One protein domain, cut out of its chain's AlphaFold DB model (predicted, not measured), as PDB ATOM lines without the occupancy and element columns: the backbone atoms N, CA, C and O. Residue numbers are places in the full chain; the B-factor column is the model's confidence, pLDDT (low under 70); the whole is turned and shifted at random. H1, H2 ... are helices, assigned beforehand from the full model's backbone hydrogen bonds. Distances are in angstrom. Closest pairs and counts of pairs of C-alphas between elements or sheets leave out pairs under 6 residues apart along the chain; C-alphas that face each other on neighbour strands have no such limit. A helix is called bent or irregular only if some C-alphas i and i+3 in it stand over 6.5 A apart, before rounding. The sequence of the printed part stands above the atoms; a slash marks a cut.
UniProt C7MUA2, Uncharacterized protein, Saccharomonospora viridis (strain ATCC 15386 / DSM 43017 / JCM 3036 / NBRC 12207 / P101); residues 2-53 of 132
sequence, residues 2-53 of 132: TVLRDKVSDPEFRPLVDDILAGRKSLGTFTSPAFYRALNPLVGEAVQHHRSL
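This is residues 2 to 53 of the 132 residues of an uncharacterized protein of Saccharomonospora viridis (strain ATCC 15386 / DSM 43017 / JCM 3036 / NBRC 12207 / P101) (UniProt C7MUA2). A small body of two short helices, H1 and H2, loops and the beginning of one long helix, H3, has the rest of H3 sticking out of it as an arm. Residues 40 to 53, of which 40 to 52 belong to H3, stand free and make much of the length; the body without them spans 22 by 21 by 12 A. Look for 52 printed residues with three named helices, in the order H1, H2, H3, and no named strand: the class is all helix. The whole is loose, with a radius of gyration of the C-alphas of 12.4 A, and elongated, with spans of 37 by 22 by 18 A.

Start at H1, residues 3 to 6, and go on to H2, residues 14 to 21: the two touch, and their closest C-alphas, those of Arg 5 and Arg 14, are 6.6 A apart. Their centres are 10.0 A apart. Then look at H3, residues 33 to 52, which touches no helix. It is apart from H1, and it is only just apart from H2, the closest C-alphas of these two being 8.3 A apart. Along H3 you meet a kink of 32 degrees near residue 40. H3 is irregular, but only just: C-alphas 38 and 41 are 6.9 A apart. In the backbone of H2 every pair of O i and N i+4 is within hydrogen-bond range, in H3 14 of 16 are, and H1 is too short for such a pair.

Find C-alpha 3 at (134.647, 139.762, 138.522); from there H1 runs from Val 3 to Asp 6. Next find C-alpha 14 at (135.704, 137.178, 150.301), where H2 begins; it runs 10.6 A to the C-alpha of Leu 21. H3, the longest helix with 20 residues, begins at Pro 33 and runs 28.9 A to C-alpha 52 at (149.488, 119.596, 128.739).

The two C-alphas farthest apart are those of Arg 24 and Ser 52, at 37.2 A, while the first and last printed, those of Thr 2 and Leu 53, are 29.6 A apart. Read the residues from 2 to 53 in one run, for the printed part has no cut. The link from H1 to H2, with 7 residues, is short, and the link from H2 to H3, with 11 residues, is long. In the B-factor column you find a mean pLDDT of 79.5 over the printed part; the model's confidence is under 70 at residues 2 to 5 and 28 to 30.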
ATOM      1  N   THR A   2     134.047 143.762 139.756       57.72
ATOM      2  CA  THR A   2     133.502 142.749 140.691       57.72
ATOM      3  C   THR A   2     133.811 141.314 140.279       57.72
ATOM      4  O   THR A   2     133.653 140.416 141.091       57.72
ATOM      5  N   VAL A   3     134.370 141.098 139.081       66.00
ATOM      6  CA  VAL A   3     134.647 139.762 138.522       66.00
ATOM      7  C   VAL A   3     135.434 138.865 139.487       66.00
ATOM      8  O   VAL A   3     135.188 137.668 139.548       66.00
ATOM      9  N   LEU A   4     136.357 139.432 140.272       64.81
ATOM     10  CA  LEU A   4     137.128 138.672 141.260       64.81
ATOM     11  C   LEU A   4     136.326 138.327 142.525       64.81
ATOM     12  O   LEU A   4     136.544 137.265 143.088       64.81
ATOM     13  N   ARG A   5     135.380 139.171 142.953       67.06
ATOM     14  CA  ARG A   5     134.475 138.876 144.082       67.06
ATOM     15  C   ARG A   5     133.460 137.792 143.732       67.06
ATOM     16  O   ARG A   5     133.122 136.971 144.579       67.06
ATOM     17  N   ASP A   6     132.993 137.802 142.488       74.06
ATOM     18  CA  ASP A   6     131.936 136.906 142.014       74.06
ATOM     19  C   ASP A   6     132.446 135.469 141.822       74.06
ATOM     20  O   ASP A   6     131.675 134.519 141.907       74.06
ATOM     21  N   LYS A   7     133.760 135.295 141.633       72.19
ATOM     22  CA  LYS A   7     134.414 133.981 141.522       72.19
ATOM     23  C   LYS A   7     134.826 133.364 142.861       72.19
ATOM     24  O   LYS A   7     135.359 132.259 142.879       72.19
ATOM     25  N   VAL A   8     134.610 134.065 143.973       72.31
ATOM     26  CA  VAL A   8     135.022 133.603 145.302       72.31
ATOM     27  C   VAL A   8     133.808 133.075 146.053       72.31
ATOM     28  O   VAL A   8     132.983 133.846 146.548       72.31
ATOM     29  N   SER A   9     133.723 131.749 146.137       73.12
ATOM     30  CA  SER A   9     132.651 131.033 146.841       73.12
ATOM     31  C   SER A   9     132.900 130.914 148.348       73.12
ATOM     32  O   SER A   9     131.951 130.737 149.107       73.12
ATOM     33  N   ASP A  10     134.158 131.018 148.788       78.44
ATOM     34  CA  ASP A  10     134.539 130.887 150.196       78.44
ATOM     35  C   ASP A  10     134.243 132.196 150.971       78.44
ATOM     36  O   ASP A  10     134.803 133.253 150.639       78.44
ATOM     37  N   PRO A  11     133.369 132.159 151.998       79.75
ATOM     38  CA  PRO A  11     132.998 133.335 152.780       79.75
ATOM     39  C   PRO A  11     134.153 133.907 153.612       79.75
ATOM     40  O   PRO A  11     134.172 135.117 153.837       79.75
ATOM     41  N   GLU A  12     135.132 133.096 154.028       78.62
ATOM     42  CA  GLU A  12     136.335 133.570 154.727       78.62
ATOM     43  C   GLU A  12     137.300 134.268 153.762       78.62
ATOM     44  O   GLU A  12     138.035 135.176 154.151       78.62
ATOM     45  N   PHE A  13     137.285 133.876 152.485       77.44
ATOM     46  CA  PHE A  13     138.174 134.424 151.462       77.44
ATOM     47  C   PHE A  13     137.659 135.741 150.855       77.44
ATOM     48  O   PHE A  13     138.451 136.624 150.515       77.44
ATOM     49  N   ARG A  14     136.338 135.936 150.786       83.38
ATOM     50  CA  ARG A  14     135.704 137.178 150.301       83.38
ATOM     51  C   ARG A  14     136.222 138.477 150.939       83.38
ATOM     52  O   ARG A  14     136.676 139.341 150.189       83.38
ATOM     53  N   PRO A  15     136.218 138.655 152.275       83.62
ATOM     54  CA  PRO A  15     136.684 139.901 152.894       83.62
ATOM     55  C   PRO A  15     138.163 140.189 152.601       83.62
ATOM     56  O   PRO A  15     138.601 141.339 152.592       83.62
ATOM     57  N   LEU A  16     138.942 139.149 152.312       78.00
ATOM     58  CA  LEU A  16     140.362 139.264 152.003       78.00
ATOM     59  C   LEU A  16     140.578 139.791 150.586       78.00
ATOM     60  O   LEU A  16     141.377 140.703 150.372       78.00
ATOM     61  N   VAL A  17     139.814 139.271 149.627       83.06
ATOM     62  CA  VAL A  17     139.769 139.776 148.247       83.06
ATOM     63  C   VAL A  17     139.297 141.229 148.240       83.06
ATOM     64  O   VAL A  17     139.844 142.063 147.519       83.06
ATOM     65  N   ASP A  18     138.348 141.564 149.108       84.88
ATOM     66  CA  ASP A  18     137.829 142.920 149.263       84.88
ATOM     67  C   ASP A  18     138.883 143.908 149.761       84.88
ATOM     68  O   ASP A  18     138.984 145.016 149.230       84.88
ATOM     69  N   ASP A  19     139.684 143.513 150.751       84.06
ATOM     70  CA  ASP A  19     140.802 144.312 151.253       84.06
ATOM     71  C   ASP A  19     141.865 144.568 150.176       84.06
ATOM     72  O   ASP A  19     142.446 145.658 150.130       84.06
ATOM     73  N   ILE A  20     142.104 143.594 149.295       82.38
ATOM     74  CA  ILE A  20     143.063 143.707 148.188       82.38
ATOM     75  C   ILE A  20     142.532 144.645 147.105       82.38
ATOM     76  O   ILE A  20     143.236 145.558 146.673       82.38
ATOM     77  N   LEU A  21     141.277 144.465 146.689       84.94
ATOM     78  CA  LEU A  21     140.648 145.319 145.679       84.94
ATOM     79  C   LEU A  21     140.510 146.768 146.157       84.94
ATOM     80  O   LEU A  21     140.615 147.694 145.356       84.94
ATOM     81  N   ALA A  22     140.323 146.971 147.461       85.94
ATOM     82  CA  ALA A  22     140.320 148.292 148.078       85.94
ATOM     83  C   ALA A  22     141.727 148.888 148.273       85.94
ATOM     84  O   ALA A  22     141.845 150.023 148.732       85.94
ATOM     85  N   GLY A  23     142.794 148.138 147.974       82.69
ATOM     86  CA  GLY A  23     144.179 148.565 148.171       82.69
ATOM     87  C   GLY A  23     144.598 148.686 149.638       82.69
ATOM     88  O   GLY A  23     145.637 149.277 149.923       82.69
ATOM     89  N   ARG A  24     143.813 148.137 150.578       84.69
ATOM     90  CA  ARG A  24     144.141 148.117 152.015       84.69
ATOM     91  C   ARG A  24     145.234 147.100 152.334       84.69
ATOM     92  O   ARG A  24     145.970 147.282 153.300       84.69
ATOM     93  N   LYS A  25     145.329 146.029 151.543       79.88
ATOM     94  CA  LYS A  25     146.326 144.962 151.695       79.88
ATOM     95  C   LYS A  25     146.947 144.600 150.352       79.88
ATOM     96  O   LYS A  25     146.306 144.713 149.311       79.88
ATOM     97  N   SER A  26     148.195 144.139 150.388       77.06
ATOM     98  CA  SER A  26     148.876 143.576 149.220       77.06
ATOM     99  C   SER A  26     148.741 142.051 149.201       77.06
ATOM    100  O   SER A  26     148.737 141.419 150.258       77.06
ATOM    101  N   LEU A  27     148.685 141.456 148.004       71.94
ATOM    102  CA  LEU A  27     148.691 139.995 147.822       71.94
ATOM    103  C   LEU A  27     149.935 139.332 148.439       71.94
ATOM    104  O   LEU A  27     149.839 138.232 148.969       71.94
ATOM    105  N   GLY A  28     151.089 140.007 148.417       66.94
ATOM    106  CA  GLY A  28     152.352 139.469 148.943       66.94
ATOM    107  C   GLY A  28     152.408 139.367 150.470       66.94
ATOM    108  O   GLY A  28     153.270 138.684 151.009       66.94
ATOM    109  N   THR A  29     151.488 140.021 151.177       65.62
ATOM    110  CA  THR A  29     151.398 139.979 152.647       65.62
ATOM    111  C   THR A  29     150.497 138.836 153.130       65.62
ATOM    112  O   THR A  29     150.273 138.679 154.328       65.62
ATOM    113  N   PHE A  30     149.932 138.052 152.210       68.31
ATOM    114  CA  PHE A  30     148.856 137.126 152.515       68.31
ATOM    115  C   PHE A  30     149.365 135.695 152.732       68.31
ATOM    116  O   PHE A  30     149.747 135.012 151.788       68.31
ATOM    117  N   THR A  31     149.338 135.233 153.983       72.38
ATOM    118  CA  THR A  31     149.733 133.869 154.387       72.38
ATOM    119  C   THR A  31     148.598 133.109 155.082       72.38
ATOM    120  O   THR A  31     148.845 132.172 155.843       72.38
ATOM    121  N   SER A  32     147.332 133.498 154.869       74.12
ATOM    122  CA  SER A  32     146.231 132.868 155.609       74.12
ATOM    123  C   SER A  32     145.943 131.437 155.128       74.12
ATOM    124  O   SER A  32     145.932 131.174 153.922       74.12
ATOM    125  N   PRO A  33     145.618 130.511 156.049       78.44
ATOM    126  CA  PRO A  33     145.209 129.157 155.688       78.44
ATOM    127  C   PRO A  33     143.998 129.106 154.743       78.44
ATOM    128  O   PRO A  33     143.966 128.261 153.854       78.44
ATOM    129  N   ALA A  34     143.025 130.015 154.888       78.25
ATOM    130  CA  ALA A  34     141.849 130.083 154.014       78.25
ATOM    131  C   ALA A  34     142.223 130.437 152.569       78.25
ATOM    132  O   ALA A  34     141.734 129.821 151.625       78.25
ATOM    133  N   PHE A  35     143.170 131.364 152.402       78.81
ATOM    134  CA  PHE A  35     143.707 131.721 151.092       78.81
ATOM    135  C   PHE A  35     144.344 130.514 150.398       78.81
ATOM    136  O   PHE A  35     144.030 130.229 149.246       78.81
ATOM    137  N   TYR A  36     145.192 129.764 151.106       82.19
ATOM    138  CA  TYR A  36     145.831 128.575 150.540       82.19
ATOM    139  C   TYR A  36     144.832 127.465 150.217       82.19
ATOM    140  O   TYR A  36     144.947 126.844 149.165       82.19
ATOM    141  N   ARG A  37     143.824 127.230 151.066       83.00
ATOM    142  CA  ARG A  37     142.767 126.244 150.777       83.00
ATOM    143  C   ARG A  37     142.009 126.578 149.493       83.00
ATOM    144  O   ARG A  37     141.734 125.673 148.713       83.00
ATOM    145  N   ALA A  38     141.713 127.857 149.263       81.62
ATOM    146  CA  ALA A  38     141.034 128.302 148.052       81.62
ATOM    147  C   ALA A  38     141.950 128.272 146.813       81.62
ATOM    148  O   ALA A  38     141.514 127.892 145.728       81.62
ATOM    149  N   LEU A  39     143.219 128.668 146.958       82.56
ATOM    150  CA  LEU A  39     144.132 128.870 145.831       82.56
ATOM    151  C   LEU A  39     144.846 127.586 145.378       82.56
ATOM    152  O   LEU A  39     144.992 127.360 144.180       82.56
ATOM    153  N   ASN A  40     145.291 126.741 146.311       85.50
ATOM    154  CA  ASN A  40     146.095 125.551 146.014       85.50
ATOM    155  C   ASN A  40     145.479 124.606 144.963       85.50
ATOM    156  O   ASN A  40     146.223 124.204 144.065       85.50
ATOM    157  N   PRO A  41     144.176 124.249 145.006       85.62
ATOM    158  CA  PRO A  41     143.604 123.379 143.978       85.62
ATOM    159  C   PRO A  41     143.633 124.027 142.588       85.62
ATOM    160  O   PRO A  41     143.995 123.368 141.618       85.62
ATOM    161  N   LEU A  42     143.357 125.333 142.502       85.69
ATOM    162  CA  LEU A  42     143.363 126.085 141.243       85.69
ATOM    163  C   LEU A  42     144.772 126.204 140.654       85.69
ATOM    164  O   LEU A  42     144.958 126.096 139.446       85.69
ATOM    165  N   VAL A  43     145.782 126.406 141.506       85.75
ATOM    166  CA  VAL A  43     147.189 126.419 141.078       85.75
ATOM    167  C   VAL A  43     147.604 125.042 140.573       85.75
ATOM    168  O   VAL A  43     148.261 124.950 139.538       85.75
ATOM    169  N   GLY A  44     147.205 123.975 141.269       83.50
ATOM    170  CA  GLY A  44     147.459 122.605 140.831       83.50
ATOM    171  C   GLY A  44     146.876 122.328 139.446       83.50
ATOM    172  O   GLY A  44     147.594 121.864 138.561       83.50
ATOM    173  N   GLU A  45     145.608 122.678 139.234       86.19
ATOM    174  CA  GLU A  45     144.923 122.541 137.946       86.19
ATOM    175  C   GLU A  45     145.603 123.365 136.843       86.19
ATOM    176  O   GLU A  45     145.920 122.835 135.779       86.19
ATOM    177  N   ALA A  46     145.923 124.632 137.120       85.88
ATOM    178  CA  ALA A  46     146.585 125.514 136.163       85.88
ATOM    179  C   ALA A  46     147.969 124.993 135.741       85.88
ATOM    180  O   ALA A  46     148.329 125.069 134.566       85.88
ATOM    181  N   VAL A  47     148.747 124.437 136.677       89.00
ATOM    182  CA  VAL A  47     150.057 123.838 136.376       89.00
ATOM    183  C   VAL A  47     149.904 122.602 135.495       89.00
ATOM    184  O   VAL A  47     150.675 122.437 134.549       89.00
ATOM    185  N   GLN A  48     148.927 121.739 135.779       88.50
ATOM    186  CA  GLN A  48     148.687 120.553 134.954       88.50
ATOM    187  C   GLN A  48     148.220 120.933 133.551       88.50
ATOM    188  O   GLN A  48     148.782 120.443 132.573       88.50
ATOM    189  N   HIS A  49     147.287 121.880 133.451       87.69
ATOM    190  CA  HIS A  49     146.840 122.428 132.177       87.69
ATOM    191  C   HIS A  49     148.018 122.991 131.372       87.69
ATOM    192  O   HIS A  49     148.213 122.633 130.214       87.69
ATOM    193  N   HIS A  50     148.874 123.806 131.996       85.31
ATOM    194  CA  HIS A  50     150.044 124.372 131.327       85.31
ATOM    195  C   HIS A  50     151.023 123.304 130.814       85.31
ATOM    196  O   HIS A  50     151.580 123.456 129.730       85.31
ATOM    197  N   ARG A  51     151.224 122.216 131.565       88.06
ATOM    198  CA  ARG A  51     152.077 121.093 131.140       88.06
ATOM    199  C   ARG A  51     151.492 120.310 129.970       88.06
ATOM    200  O   ARG A  51     152.261 119.766 129.188       88.06
ATOM    201  N   SER A  52     150.166 120.250 129.862       89.69
ATOM    202  CA  SER A  52     149.488 119.596 128.739       89.69
ATOM    203  C   SER A  52     149.451 120.435 127.458       89.69
ATOM    204  O   SER A  52     149.120 119.892 126.407       89.69
ATOM    205  N   LEU A  53     149.794 121.728 127.520       89.38
ATOM    206  CA  LEU A  53     149.788 122.589 126.338       89.38
ATOM    207  C   LEU A  53     150.930 122.240 125.369       89.38
ATOM    208  O   LEU A  53     152.069 122.029 125.808       89.38
TER     209      LEU A  53